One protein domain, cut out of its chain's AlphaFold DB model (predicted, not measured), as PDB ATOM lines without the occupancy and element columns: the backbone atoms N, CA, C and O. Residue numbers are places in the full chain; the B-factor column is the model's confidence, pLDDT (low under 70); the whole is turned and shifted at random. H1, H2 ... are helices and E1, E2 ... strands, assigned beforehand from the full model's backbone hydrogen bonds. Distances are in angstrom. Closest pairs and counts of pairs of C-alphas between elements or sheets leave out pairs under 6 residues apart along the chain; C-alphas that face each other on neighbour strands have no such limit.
ATOM      1  N   TRP A 183     203.463  57.543  59.478       96.25
ATOM      2  CA  TRP A 183     202.189  57.169  58.855       96.25
ATOM      3  C   TRP A 183     202.294  56.925  57.340       96.25
ATOM      4  O   TRP A 183     201.467  56.195  56.805       96.25
ATOM      5  N   THR A 184     203.298  57.466  56.641       95.88
ATOM      6  CA  THR A 184     203.475  57.257  55.192       95.88
ATOM      7  C   THR A 184     203.950  55.847  54.837       95.88
ATOM      8  O   THR A 184     203.895  55.476  53.672       95.88
ATOM      9  N   LEU A 185     204.426  55.074  55.820       95.25
ATOM     10  CA  LEU A 185     204.861  53.683  55.641       95.25
ATOM     11  C   LEU A 185     203.700  52.675  55.719       95.25
ATOM     12  O   LEU A 185     203.897  51.496  55.440       95.25
ATOM     13  N   GLY A 186     202.510  53.117  56.139       95.69
ATOM     14  CA  GLY A 186     201.303  52.287  56.151       95.69
ATOM     15  C   GLY A 186     200.608  52.236  54.789       95.69
ATOM     16  O   GLY A 186     201.028  52.881  53.829       95.69
ATOM     17  N   TYR A 187     199.511  51.482  54.699       96.88
ATOM     18  CA  TYR A 187     198.696  51.459  53.486       96.88
ATOM     19  C   TYR A 187     198.033  52.822  53.246       96.88
ATOM     20  O   TYR A 187     197.361  53.370  54.126       96.88
ATOM     21  N   LEU A 188     198.204  53.344  52.029       96.62
ATOM     22  CA  LEU A 188     197.623  54.601  51.574       96.62
ATOM     23  C   LEU A 188     196.562  54.321  50.503       96.62
ATOM     24  O   LEU A 188     196.867  53.863  49.402       96.62
ATOM     25  N   GLY A 189     195.300  54.605  50.817       95.44
ATOM     26  CA  GLY A 189     194.193  54.440  49.880       95.44
ATOM     27  C   GLY A 189     194.192  55.512  48.787       95.44
ATOM     28  O   GLY A 189     194.495  56.674  49.041       95.44
ATOM     29  N   SER A 190     193.812  55.145  47.564       92.25
ATOM     30  CA  SER A 190     193.598  56.086  46.458       92.25
ATOM     31  C   SER A 190     192.686  55.458  45.410       92.25
ATOM     32  O   SER A 190     192.899  54.310  45.027       92.25
ATOM     33  N   ALA A 191     191.678  56.188  44.926       86.12
ATOM     34  CA  ALA A 191     191.022  55.871  43.655       86.12
ATOM     35  C   ALA A 191     190.197  57.057  43.142       86.12
ATOM     36  O   ALA A 191     189.402  57.632  43.895       86.12
ATOM     37  N   MET A 192     190.267  57.326  41.833       84.56
ATOM     38  CA  MET A 192     189.439  58.363  41.198       84.56
ATOM     39  C   MET A 192     187.942  58.120  41.399       84.56
ATOM     40  O   MET A 192     187.188  59.067  41.590       84.56
ATOM     41  N   LYS A 193     187.510  56.851  41.449       88.25
ATOM     42  CA  LYS A 193     186.103  56.459  41.638       88.25
ATOM     43  C   LYS A 193     185.451  57.105  42.867       88.25
ATOM     44  O   LYS A 193     184.257  57.394  42.831       88.25
ATOM     45  N   TYR A 194     186.205  57.324  43.947       89.00
ATOM     46  CA  TYR A 194     185.671  57.975  45.145       89.00
ATOM     47  C   TYR A 194     185.396  59.456  44.892       89.00
ATOM     48  O   TYR A 194     184.312  59.940  45.209       89.00
ATOM     49  N   THR A 195     186.357  60.161  44.299       86.00
ATOM     50  CA  THR A 195     186.292  61.614  44.102       86.00
ATOM     51  C   THR A 195     185.457  62.030  42.888       86.00
ATOM     52  O   THR A 195     184.870  63.105  42.901       86.00
ATOM     53  N   ASP A 196     185.349  61.177  41.867       86.31
ATOM     54  CA  ASP A 196     184.554  61.433  40.656       86.31
ATOM     55  C   ASP A 196     183.071  61.061  40.828       86.31
ATOM     56  O   ASP A 196     182.248  61.361  39.961       86.31
ATOM     57  N   SER A 197     182.698  60.435  41.948       88.06
ATOM     58  CA  SER A 197     181.301  60.134  42.258       88.06
ATOM     59  C   SER A 197     180.486  61.414  42.458       88.06
ATOM     60  O   SER A 197     180.925  62.340  43.137       88.06
ATOM     61  N   LEU A 198     179.244  61.432  41.960       88.00
ATOM     62  CA  LEU A 198     178.280  62.500  42.261       88.00
ATOM     63  C   LEU A 198     178.003  62.637  43.771       88.00
ATOM     64  O   LEU A 198     177.598  63.702  44.221       88.00
ATOM     65  N   ASN A 199     178.259  61.582  44.555       91.19
ATOM     66  CA  ASN A 199     178.140  61.572  46.011       91.19
ATOM     67  C   ASN A 199     179.487  61.247  46.685       91.19
ATOM     68  O   ASN A 199     179.592  60.346  47.528       91.19
ATOM     69  N   ALA A 200     180.541  61.953  46.265       92.94
ATOM     70  CA  ALA A 200     181.917  61.710  46.692       92.94
ATOM     71  C   ALA A 200     182.076  61.676  48.221       92.94
ATOM     72  O   ALA A 200     182.741  60.781  48.739       92.94
ATOM     73  N   GLN A 201     181.414  62.565  48.970       94.38
ATOM     74  CA  GLN A 201     181.504  62.560  50.436       94.38
ATOM     75  C   GLN A 201     181.038  61.239  51.062       94.38
ATOM     76  O   GLN A 201     181.660  60.746  52.005       94.38
ATOM     77  N   ASN A 202     179.944  60.657  50.569       95.81
ATOM     78  CA  ASN A 202     179.457  59.376  51.079       95.81
ATOM     79  C   ASN A 202     180.360  58.223  50.644       95.81
ATOM     80  O   ASN A 202     180.561  57.287  51.412       95.81
ATOM     81  N   MET A 203     180.953  58.303  49.451       96.19
ATOM     82  CA  MET A 203     181.927  57.311  48.997       96.19
ATOM     83  C   MET A 203     183.205  57.324  49.838       96.19
ATOM     84  O   MET A 203     183.662  56.260  50.250       96.19
ATOM     85  N   LEU A 204     183.725  58.504  50.172       96.12
ATOM     86  CA  LEU A 204     184.863  58.661  51.080       96.12
ATOM     87  C   LEU A 204     184.554  58.112  52.482       96.12
ATOM     88  O   LEU A 204     185.350  57.370  53.046       96.12
ATOM     89  N   GLN A 205     183.366  58.389  53.028       96.38
ATOM     90  CA  GLN A 205     182.943  57.807  54.311       96.38
ATOM     91  C   GLN A 205     182.789  56.283  54.239       96.38
ATOM     92  O   GLN A 205     183.155  55.578  55.176       96.38
ATOM     93  N   LYS A 206     182.277  55.758  53.120       96.69
ATOM     94  CA  LYS A 206     182.171  54.312  52.900       96.69
ATOM     95  C   LYS A 206     183.547  53.647  52.877       96.69
ATOM     96  O   LYS A 206     183.667  52.548  53.404       96.69
ATOM     97  N   PHE A 207     184.565  54.296  52.308       97.12
ATOM     98  CA  PHE A 207     185.943  53.802  52.366       97.12
ATOM     99  C   PHE A 207     186.411  53.633  53.817       97.12
ATOM    100  O   PHE A 207     186.811  52.533  54.187       97.12
ATOM    101  N   ILE A 208     186.259  54.671  54.649       97.38
ATOM    102  CA  ILE A 208     186.613  54.624  56.080       97.38
ATOM    103  C   ILE A 208     185.901  53.450  56.768       97.38
ATOM    104  O   ILE A 208     186.539  52.608  57.394       97.38
ATOM    105  N   ASN A 209     184.580  53.357  56.596       97.62
ATOM    106  CA  ASN A 209     183.772  52.306  57.217       97.62
ATOM    107  C   ASN A 209     184.176  50.904  56.749       97.62
ATOM    108  O   ASN A 209     184.142  49.967  57.539       97.62
ATOM    109  N   ASN A 210     184.545  50.745  55.477       97.62
ATOM    110  CA  ASN A 210     185.016  49.472  54.948       97.62
ATOM    111  C   ASN A 210     186.359  49.079  55.566       97.62
ATOM    112  O   ASN A 210     186.500  47.932  55.972       97.62
ATOM    113  N   CYS A 211     187.315  50.004  55.679       97.62
ATOM    114  CA  CYS A 211     188.583  49.719  56.350       97.62
ATOM    115  C   CYS A 211     188.358  49.236  57.786       97.62
ATOM    116  O   CYS A 211     188.879  48.190  58.158       97.62
ATOM    117  N   LEU A 212     187.494  49.920  58.546       96.00
ATOM    118  CA  LEU A 212     187.132  49.512  59.909       96.00
ATOM    119  C   LEU A 212     186.427  48.147  59.940       96.00
ATOM    120  O   LEU A 212     186.782  47.278  60.728       96.00
ATOM    121  N   LYS A 213     185.440  47.934  59.062       98.00
ATOM    122  CA  LYS A 213     184.659  46.689  58.997       98.00
ATOM    123  C   LYS A 213     185.518  45.473  58.645       98.00
ATOM    124  O   LYS A 213     185.268  44.390  59.163       98.00
ATOM    125  N   TYR A 214     186.463  45.637  57.723       97.94
ATOM    126  CA  TYR A 214     187.297  44.550  57.204       97.94
ATOM    127  C   TYR A 214     188.674  44.475  57.871       97.94
ATOM    128  O   TYR A 214     189.513  43.706  57.412       97.94
ATOM    129  N   ASN A 215     188.900  45.247  58.940       96.75
ATOM    130  CA  ASN A 215     190.166  45.302  59.668       96.75
ATOM    131  C   ASN A 215     191.378  45.585  58.754       96.75
ATOM    132  O   ASN A 215     192.421  44.941  58.851       96.75
ATOM    133  N   ILE A 216     191.208  46.522  57.815       97.31
ATOM    134  CA  ILE A 216     192.271  46.986  56.917       97.31
ATOM    135  C   ILE A 216     192.914  48.213  57.554       97.31
ATOM    136  O   ILE A 216     192.334  49.303  57.539       97.31
ATOM    137  N   GLU A 217     194.128  48.034  58.065       95.75
ATOM    138  CA  GLU A 217     194.948  49.119  58.597       95.75
ATOM    139  C   GLU A 217     195.345  50.078  57.473       95.75
ATOM    140  O   GLU A 217     196.117  49.738  56.578       95.75
ATOM    141  N   CYS A 218     194.790  51.286  57.507       97.50
ATOM    142  CA  CYS A 218     195.016  52.333  56.521       97.50
ATOM    143  C   CYS A 218     195.423  53.604  57.259       97.50
ATOM    144  O   CYS A 218     194.746  54.028  58.193       97.50
ATOM    145  N   THR A 219     196.527  54.219  56.850       98.06
ATOM    146  CA  THR A 219     197.111  55.378  57.542       98.06
ATOM    147  C   THR A 219     196.896  56.682  56.787       98.06
ATOM    148  O   THR A 219     197.079  57.766  57.350       98.06
ATOM    149  N   GLY A 220     196.463  56.616  55.528       97.50
ATOM    150  CA  GLY A 220     196.154  57.805  54.754       97.50
ATOM    151  C   GLY A 220     195.338  57.546  53.496       97.50
ATOM    152  O   GLY A 220     195.210  56.421  53.025       97.50
ATOM    153  N   PHE A 221     194.770  58.617  52.946       97.50
ATOM    154  CA  PHE A 221     193.962  58.580  51.736       97.50
ATOM    155  C   PHE A 221     194.319  59.730  50.790       97.50
ATOM    156  O   PHE A 221     194.186  60.905  51.145       97.50
ATOM    157  N   HIS A 222     194.730  59.398  49.568       96.25
ATOM    158  CA  HIS A 222     194.973  60.348  48.491       96.25
ATOM    159  C   HIS A 222     193.670  60.688  47.766       96.25
ATOM    160  O   HIS A 222     193.053  59.859  47.093       96.25
ATOM    161  N   LEU A 223     193.279  61.954  47.842       93.88
ATOM    162  CA  LEU A 223     192.232  62.530  47.020       93.88
ATOM    163  C   LEU A 223     192.776  62.724  45.605       93.88
ATOM    164  O   LEU A 223     193.568  63.633  45.343       93.88
ATOM    165  N   SER A 224     192.335  61.878  44.675       91.06
ATOM    166  CA  SER A 224     192.551  62.102  43.245       91.06
ATOM    167  C   SER A 224     191.883  63.403  42.787       91.06
ATOM    168  O   SER A 224     190.987  63.917  43.448       91.06
ATOM    169  N   SER A 225     192.261  63.916  41.616       89.00
ATOM    170  CA  SER A 225     191.855  65.244  41.121       89.00
ATOM    171  C   SER A 225     190.340  65.512  40.965       89.00
ATOM    172  O   SER A 225     189.952  66.628  40.634       89.00
ATOM    173  N   GLY A 226     189.469  64.523  41.189       87.38
ATOM    174  CA  GLY A 226     188.014  64.698  41.177       87.38
ATOM    175  C   GLY A 226     187.477  65.580  42.308       87.38
ATOM    176  O   GLY A 226     186.443  66.218  42.128       87.38
ATOM    177  N   TYR A 227     188.184  65.685  43.447       90.31
ATOM    178  CA  TYR A 227     187.728  66.517  44.576       90.31
ATOM    179  C   TYR A 227     187.643  68.003  44.205       90.31
ATOM    180  O   TYR A 227     186.925  68.758  44.860       90.31
ATOM    181  N   SER A 228     188.380  68.402  43.166       92.06
ATOM    182  CA  SER A 228     188.499  69.776  42.704       92.06
ATOM    183  C   SER A 228     187.771  70.045  41.388       92.06
ATOM    184  O   SER A 228     188.100  70.992  40.674       92.06
ATOM    185  N   MET A 229     186.834  69.179  41.004       88.88
ATOM    186  CA  MET A 229     186.088  69.342  39.763       88.88
ATOM    187  C   MET A 229     184.925  70.319  39.947       88.88
ATOM    188  O   MET A 229     184.090  70.157  40.825       88.88
ATOM    189  N   ASN A 230     184.828  71.333  39.101       84.12
ATOM    190  CA  ASN A 230     183.652  72.172  39.033       84.12
ATOM    191  C   ASN A 230     182.560  71.435  38.258       84.12
ATOM    192  O   ASN A 230     182.701  71.085  37.093       84.12
ATOM    193  N   ILE A 231     181.448  71.190  38.932       74.81
ATOM    194  CA  ILE A 231     180.289  70.489  38.382       74.81
ATOM    195  C   ILE A 231     179.603  71.212  37.215       74.81
ATOM    196  O   ILE A 231     178.935  70.560  36.420       74.81
ATOM    197  N   ASN A 232     179.728  72.538  37.118       81.19
ATOM    198  CA  ASN A 232     179.021  73.316  36.103       81.19
ATOM    199  C   ASN A 232     179.674  73.173  34.720       81.19
ATOM    200  O   ASN A 232     178.981  73.271  33.716       81.19
ATOM    201  N   ASP A 233     180.988  72.942  34.665       86.81
ATOM    202  CA  ASP A 233     181.751  72.857  33.413       86.81
ATOM    203  C   ASP A 233     182.648  71.608  33.308       86.81
ATOM    204  O   ASP A 233     183.313  71.408  32.293       86.81
ATOM    205  N   GLY A 234     182.681  70.759  34.338       86.31
ATOM    206  CA  GLY A 234     183.501  69.546  34.400       86.31
ATOM    207  C   GLY A 234     185.007  69.803  34.519       86.31
ATOM    208  O   GLY A 234     185.801  68.861  34.444       86.31
ATOM    209  N   LYS A 235     185.437  71.058  34.694       90.62
ATOM    210  CA  LYS A 235     186.855  71.430  34.744       90.62
ATOM    211  C   LYS A 235     187.418  71.254  36.145       90.62
ATOM    212  O   LYS A 235     186.690  71.265  37.126       90.62
ATOM    213  N   ARG A 236     188.737  71.097  36.269       90.94
ATOM    214  CA  ARG A 236     189.406  70.932  37.570       90.94
ATOM    215  C   ARG A 236     190.074  72.235  37.989       90.94
ATOM    216  O   ARG A 236     190.978  72.707  37.305       90.94
ATOM    217  N   TYR A 237     189.635  72.787  39.114       93.50
ATOM    218  CA  TYR A 237     190.119  74.043  39.677       93.50
ATOM    219  C   TYR A 237     190.925  73.773  40.945       93.50
ATOM    220  O   TYR A 237     190.370  73.445  41.989       93.50
ATOM    221  N   VAL A 238     192.252  73.858  40.830       91.88
ATOM    222  CA  VAL A 238     193.184  73.618  41.942       91.88
ATOM    223  C   VAL A 238     192.834  74.488  43.154       91.88
ATOM    224  O   VAL A 238     192.401  75.622  43.005       91.88
ATOM    225  N   PHE A 239     192.996  73.948  44.363       91.81
ATOM    226  CA  PHE A 239     192.635  74.608  45.632       91.81
ATOM    227  C   PHE A 239     191.137  74.869  45.875       91.81
ATOM    228  O   PHE A 239     190.782  75.419  46.916       91.81
ATOM    229  N   ILE A 240     190.239  74.432  44.988       92.06
ATOM    230  CA  ILE A 240     188.790  74.587  45.165       92.06
ATOM    231  C   ILE A 240     188.149  73.215  45.337       92.06
ATOM    232  O   ILE A 240     188.377  72.318  44.539       92.06
ATOM    233  N   TRP A 241     187.321  73.051  46.368       92.06
ATOM    234  CA  TRP A 241     186.507  71.847  46.552       92.06
ATOM    235  C   TRP A 241     185.241  71.884  45.696       92.06
ATOM    236  O   TRP A 241     184.546  72.903  45.663       92.06
ATOM    237  N   ASP A 242     184.859  70.741  45.126       89.88
ATOM    238  CA  ASP A 242     183.496  70.533  44.634       89.88
ATOM    239  C   ASP A 242     182.529  70.433  45.821       89.88
ATOM    240  O   ASP A 242     182.262  69.349  46.345       89.88
ATOM    241  N   LYS A 243     181.972  71.568  46.252       89.38
ATOM    242  CA  LYS A 243     181.002  71.604  47.354       89.38
ATOM    243  C   LYS A 243     179.664  70.929  47.027       89.38
ATOM    244  O   LYS A 243     178.876  70.721  47.941       89.38
ATOM    245  N   LYS A 244     179.364  70.569  45.771       87.94
ATOM    246  CA  LYS A 244     178.154  69.780  45.479       87.94
ATOM    247  C   LYS A 244     178.388  68.301  45.789       87.94
ATOM    248  O   LYS A 244     177.549  67.675  46.428       87.94
ATOM    249  N   ARG A 245     179.538  67.751  45.387       89.62
ATOM    250  CA  ARG A 245     179.897  66.333  45.627       89.62
ATOM    251  C   ARG A 245     180.494  66.086  47.007       89.62
ATOM    252  O   ARG A 245     180.343  64.999  47.571       89.62
ATOM    253  N   VAL A 246     181.167  67.098  47.550       92.62
ATOM    254  CA  VAL A 246     181.731  67.130  48.900       92.62
ATOM    255  C   VAL A 246     181.176  68.342  49.662       92.62
ATOM    256  O   VAL A 246     181.880  69.338  49.821       92.62
ATOM    257  N   PRO A 247     179.920  68.286  50.151       93.06
ATOM    258  CA  PRO A 247     179.267  69.421  50.818       93.06
ATOM    259  C   PRO A 247     179.993  69.954  52.050       93.06
ATOM    260  O   PRO A 247     179.940  71.148  52.341       93.06
ATOM    261  N   SER A 248     180.691  69.085  52.778       95.25
ATOM    262  CA  SER A 248     181.440  69.447  53.975       95.25
ATOM    263  C   SER A 248     182.816  68.771  53.988       95.25
ATOM    264  O   SER A 248     183.019  67.770  54.689       95.25
ATOM    265  N   PRO A 249     183.802  69.334  53.257       94.06
ATOM    266  CA  PRO A 249     185.172  68.823  53.241       94.06
ATOM    267  C   PRO A 249     185.787  68.736  54.642       94.06
ATOM    268  O   PRO A 249     186.479  67.773  54.968       94.06
ATOM    269  N   VAL A 250     185.464  69.706  55.503       96.06
ATOM    270  CA  VAL A 250     185.889  69.741  56.910       96.06
ATOM    271  C   VAL A 250     185.374  68.520  57.671       96.06
ATOM    272  O   VAL A 250     186.143  67.853  58.361       96.06
ATOM    273  N   THR A 251     184.091  68.181  57.520       96.75
ATOM    274  CA  THR A 251     183.487  67.055  58.244       96.75
ATOM    275  C   THR A 251     184.070  65.722  57.795       96.75
ATOM    276  O   THR A 251     184.427  64.899  58.636       96.75
ATOM    277  N   VAL A 252     184.198  65.490  56.485       95.31
ATOM    278  CA  VAL A 252     184.756  64.222  55.990       95.31
ATOM    279  C   VAL A 252     186.235  64.076  56.351       95.31
ATOM    280  O   VAL A 252     186.647  63.001  56.775       95.31
ATOM    281  N   THR A 253     187.011  65.161  56.303       96.62
ATOM    282  CA  THR A 253     188.415  65.163  56.744       96.62
ATOM    283  C   THR A 253     188.529  64.861  58.239       96.62
ATOM    284  O   THR A 253     189.360  64.053  58.645       96.62
ATOM    285  N   LYS A 254     187.646  65.436  59.070       98.06
ATOM    286  CA  LYS A 254     187.580  65.117  60.503       98.06
ATOM    287  C   LYS A 254     187.303  63.630  60.739       98.06
ATOM    288  O   LYS A 254     187.946  63.043  61.602       98.06
ATOM    289  N   LYS A 255     186.409  63.011  59.958       97.56
ATOM    290  CA  LYS A 255     186.132  61.566  60.045       97.56
ATOM    291  C   LYS A 255     187.350  60.713  59.681       97.56
ATOM    292  O   LYS A 255     187.624  59.752  60.391       97.56
ATOM    293  N   PHE A 256     188.104  61.076  58.639       97.75
ATOM    294  CA  PHE A 256     189.375  60.409  58.324       97.75
ATOM    295  C   PHE A 256     190.351  60.494  59.501       97.75
ATOM    296  O   PHE A 256     190.843  59.467  59.961       97.75
ATOM    297  N   HIS A 257     190.565  61.694  60.051       98.00
ATOM    298  CA  HIS A 257     191.471  61.878  61.186       98.00
ATOM    299  C   HIS A 257     191.030  61.102  62.434       98.00
ATOM    300  O   HIS A 257     191.872  60.530  63.120       98.00
ATOM    301  N   GLN A 258     189.725  61.046  62.720       97.75
ATOM    302  CA  GLN A 258     189.170  60.249  63.821       97.75
ATOM    303  C   GLN A 258     189.392  58.744  63.631       97.75
ATOM    304  O   GLN A 258     189.547  58.031  64.614       97.75
ATOM    305  N   ALA A 259     189.447  58.276  62.385       96.94
ATOM    306  CA  ALA A 259     189.785  56.899  62.037       96.94
ATOM    307  C   ALA A 259     191.305  56.650  61.923       96.94
ATOM    308  O   ALA A 259     191.709  55.619  61.398       96.94
ATOM    309  N   GLY A 260     192.154  57.590  62.359       96.69
ATOM    310  CA  GLY A 260     193.615  57.452  62.302       96.69
ATOM    311  C   GLY A 260     194.240  57.701  60.923       96.69
ATOM    312  O   GLY A 260     195.446  57.530  60.762       96.69
ATOM    313  N   MET A 261     193.460  58.153  59.935       98.12
ATOM    314  CA  MET A 261     193.901  58.332  58.548       98.12
ATOM    315  C   MET A 261     194.226  59.793  58.237       98.12
ATOM    316  O   MET A 261     193.419  60.681  58.511       98.12
ATOM    317  N   LYS A 262     195.365  60.063  57.592       97.81
ATOM    318  CA  LYS A 262     195.674  61.374  56.994       97.81
ATOM    319  C   LYS A 262     194.993  61.548  55.635       97.81
ATOM    320  O   LYS A 262     194.745  60.579  54.930       97.81
ATOM    321  N   VAL A 263     194.716  62.787  55.238       96.12
ATOM    322  CA  VAL A 263     194.141  63.099  53.919       96.12
ATOM    323  C   VAL A 263     195.163  63.869  53.093       96.12
ATOM    324  O   VAL A 263     195.696  64.872  53.558       96.12
ATOM    325  N   LEU A 264     195.425  63.407  51.870       95.75
ATOM    326  CA  LEU A 264     196.379  64.023  50.949       95.75
ATOM    327  C   LEU A 264     195.643  64.542  49.716       95.75
ATOM    328  O   LEU A 264     194.975  63.777  49.027       95.75
ATOM    329  N   ALA A 265     195.764  65.833  49.416       93.31
ATOM    330  CA  ALA A 265     195.115  66.439  48.259       93.31
ATOM    331  C   ALA A 265     196.037  66.431  47.031       93.31
ATOM    332  O   ALA A 265     197.176  66.888  47.103       93.31
ATOM    333  N   ASN A 266     195.546  65.952  45.885       93.12
ATOM    334  CA  ASN A 266     196.243  66.131  44.613       93.12
ATOM    335  C   ASN A 266     196.188  67.604  44.171       93.12
ATOM    336  O   ASN A 266     195.108  68.180  44.068       93.12
ATOM    337  N   ILE A 267     197.334  68.209  43.874       92.88
ATOM    338  CA  ILE A 267     197.431  69.581  43.360       92.88
ATOM    339  C   ILE A 267     198.175  69.526  42.026       92.88
ATOM    340  O   ILE A 267     199.169  68.814  41.903       92.88
ATOM    341  N   LYS A 268     197.679  70.251  41.018       91.19
ATOM    342  CA  LYS A 268     198.324  70.358  39.702       91.19
ATOM    343  C   LYS A 268     199.062  71.697  39.581       91.19
ATOM    344  O   LYS A 268     198.525  72.701  40.043       91.19
ATOM    345  N   PRO A 269     200.228  71.756  38.915       91.81
ATOM    346  CA  PRO A 269     201.002  72.988  38.742       91.81
ATOM    347  C   PRO A 269     200.468  73.857  37.586       91.81
ATOM    348  O   PRO A 269     201.235  74.469  36.853       91.81
ATOM    349  N   ALA A 270     199.152  73.868  37.365       90.25
ATOM    350  CA  ALA A 270     198.520  74.611  36.283       90.25
ATOM    351  C   ALA A 270     197.172  75.174  36.737       90.25
ATOM    352  O   ALA A 270     196.383  74.481  37.387       90.25
ATOM    353  N   MET A 271     196.900  76.421  36.352       92.12
ATOM    354  CA  MET A 271     195.637  77.103  36.611       92.12
ATOM    355  C   MET A 271     194.924  77.383  35.288       92.12
ATOM    356  O   MET A 271     195.508  77.928  34.355       92.12
ATOM    357  N   LEU A 272     193.649  77.007  35.204       92.88
ATOM    358  CA  LEU A 272     192.823  77.292  34.031       92.88
ATOM    359  C   LEU A 272     192.501  78.789  33.959       92.88
ATOM    360  O   LEU A 272     192.237  79.412  34.980       92.88
ATOM    361  N   THR A 273     192.404  79.352  32.753       92.94
ATOM    362  CA  THR A 273     192.004  80.762  32.532       92.94
ATOM    363  C   THR A 273     190.599  81.094  33.043       92.94
ATOM    364  O   THR A 273     190.261  82.252  33.259       92.94
ATOM    365  N   THR A 274     189.781  80.063  33.254       92.94
ATOM    366  CA  THR A 274     188.416  80.134  33.800       92.94
ATOM    367  C   THR A 274     188.369  79.962  35.320       92.94
ATOM    368  O   THR A 274     187.296  79.997  35.915       92.94
ATOM    369  N   HIS A 275     189.524  79.783  35.966       93.81
ATOM    370  CA  HIS A 275     189.618  79.698  37.415       93.81
ATOM    371  C   HIS A 275     189.214  81.039  38.058       93.81
ATOM    372  O   HIS A 275     189.676  82.085  37.600       93.81
ATOM    373  N   PRO A 276     188.412  81.052  39.141       93.25
ATOM    374  CA  PRO A 276     187.904  82.297  39.729       93.25
ATOM    375  C   PRO A 276     189.012  83.227  40.244       93.25
ATOM    376  O   PRO A 276     188.856  84.442  40.211       93.25
ATOM    377  N   TYR A 277     190.151  82.665  40.655       94.31
ATOM    378  CA  TYR A 277     191.322  83.423  41.111       94.31
ATOM    379  C   TYR A 277     192.356  83.701  40.006       94.31
ATOM    380  O   TYR A 277     193.434  84.206  40.295       94.31
ATOM    381  N   PHE A 278     192.066  83.385  38.735       94.56
ATOM    382  CA  PHE A 278     193.054  83.516  37.656       94.56
ATOM    383  C   PHE A 278     193.585  84.948  37.509       94.56
ATOM    384  O   PHE A 278     194.795  85.153  37.457       94.56
ATOM    385  N   ASN A 279     192.694  85.947  37.476       95.56
ATOM    386  CA  ASN A 279     193.088  87.348  37.299       95.56
ATOM    387  C   ASN A 279     193.916  87.881  38.474       95.56
ATOM    388  O   ASN A 279     194.854  88.639  38.244       95.56
ATOM    389  N   GLU A 280     193.597  87.456  39.695       95.94
ATOM    390  CA  GLU A 280     194.339  87.809  40.907       95.94
ATOM    391  C   GLU A 280     195.734  87.167  40.909       95.94
ATOM    392  O   GLU A 280     196.741  87.861  41.037       95.94
ATOM    393  N   CYS A 281     195.831  85.854  40.667       94.81
ATOM    394  CA  CYS A 281     197.124  85.175  40.559       94.81
ATOM    395  C   CYS A 281     197.985  85.765  39.434       94.81
ATOM    396  O   CYS A 281     199.202  85.882  39.578       94.81
ATOM    397  N   ARG A 282     197.357  86.175  38.325       94.19
ATOM    398  CA  ARG A 282     198.031  86.867  37.227       94.19
ATOM    399  C   ARG A 282     198.560  88.238  37.649       94.19
ATOM    400  O   ARG A 282     199.705  88.543  37.335       94.19
ATOM    401  N   SER A 283     197.766  89.059  38.343       95.62
ATOM    402  CA  SER A 283     198.213  90.390  38.786       95.62
ATOM    403  C   SER A 283     199.333  90.321  39.823       95.62
ATOM    404  O   SER A 283     200.132  91.244  39.915       95.62
ATOM    405  N   LEU A 284     199.406  89.220  40.575       96.25
ATOM    406  CA  LEU A 284     200.476  88.931  41.532       96.25
ATOM    407  C   LEU A 284     201.709  88.257  40.901       96.25
ATOM    408  O   LEU A 284     202.629  87.895  41.626       96.25
ATOM    409  N   LEU A 285     201.741  88.079  39.573       92.94
ATOM    410  CA  LEU A 285     202.844  87.436  38.842       92.94
ATOM    411  C   LEU A 285     203.145  85.993  39.298       92.94
ATOM    412  O   LEU A 285     204.265  85.511  39.167       92.94
TER     413      LEU A 285
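Overview. This is residues 183 to 285 of the 292 residues of the protein "Hypothetical protein" of Rotaria sp. Silwood1 (UniProt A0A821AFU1). A small, three-stranded parallel sheet has two longer helices, H2 and H4, side by side along it, H4 over the edge strand E3 and H2 grazing the sheet, while two short helices, H1 and H3, follow the ends of E1 and E2. Beyond E3, residues 266 to 285 lead away along the longest axis to H5, far from the sheet. The 103 printed residues have five named helices and three named strands, in the order E1 H1 H2 E2 H3 H4 E3 H5; the sheet runs E1 E2 E3, and the class is mixed, helices and strands. The whole is only just compact, close to loose, with a radius of gyration of the C-alphas of 15.0 A, and elongated, spanning 49 by 28 by 20 A.

Arrangement. E1, residues 187 to 190, is an edge strand, parallel to E2, residues 218 to 223, at 23 degrees; N 222 and O 189 are within hydrogen-bond range at 2.8 A. E3, residues 262 to 265, is parallel to E2 at 17 degrees, with N 221 and O 262 at 2.8 A. H1, residues 192 to 195, is only just on the sheet, with 5 pairs of C-alphas within 10 A, and only grazes it. H2, residues 200 to 213, touches H1 only at the corner, with its residues 200 to 204 alone; the closest C-alphas, of Tyr 194 and Met 203, are 5.4 A apart. H2 only grazes the sheet, with residues 204 to 212. H3, residues 225 to 228, is not on the sheet and touches H1, the closest C-alphas, of Thr 195 and Gly 226, being 4.6 A apart. H4, residues 249 to 258, touches H2, at a shallow tilt of 8 degrees, the same way; their closest C-alphas, of Gln 201 and Val 252, are 6.6 A apart. H4 is over E3 at a height over the sheet of 8.9 A and runs along the strands, at 18 degrees to E3 on the local plane, which is fitted to 6 C-alphas, only just enough. E1, H1 H2, E2 and E2, H3 H4, E3 are strand-helix-strand units, two parallel neighbour strands with helices between, each with a right-handed crossover. H5, residues 278 to 283, touches no helix and is not on the sheet. In H2, H4 and H5 every O i to N i+4 pair is within hydrogen-bond range; H1 and H3 are too short for one.

Along the chain. E1 begins at C-alpha 187, (198.696, 51.459, 53.486). H2 is 19.6 A long, E2 and H4 14.2 A each, and E3 10.1 A. H5 ends at C-alpha 283, (198.213, 90.390, 38.786).

Size, cuts and confidence. The C-alphas farthest apart, of Tyr 214 and Ser 283, are 50.6 A apart. The printed part has no cut. The links H3 to H4 and E3 to H5 are long. No printed residue is under 70 in pLDDT.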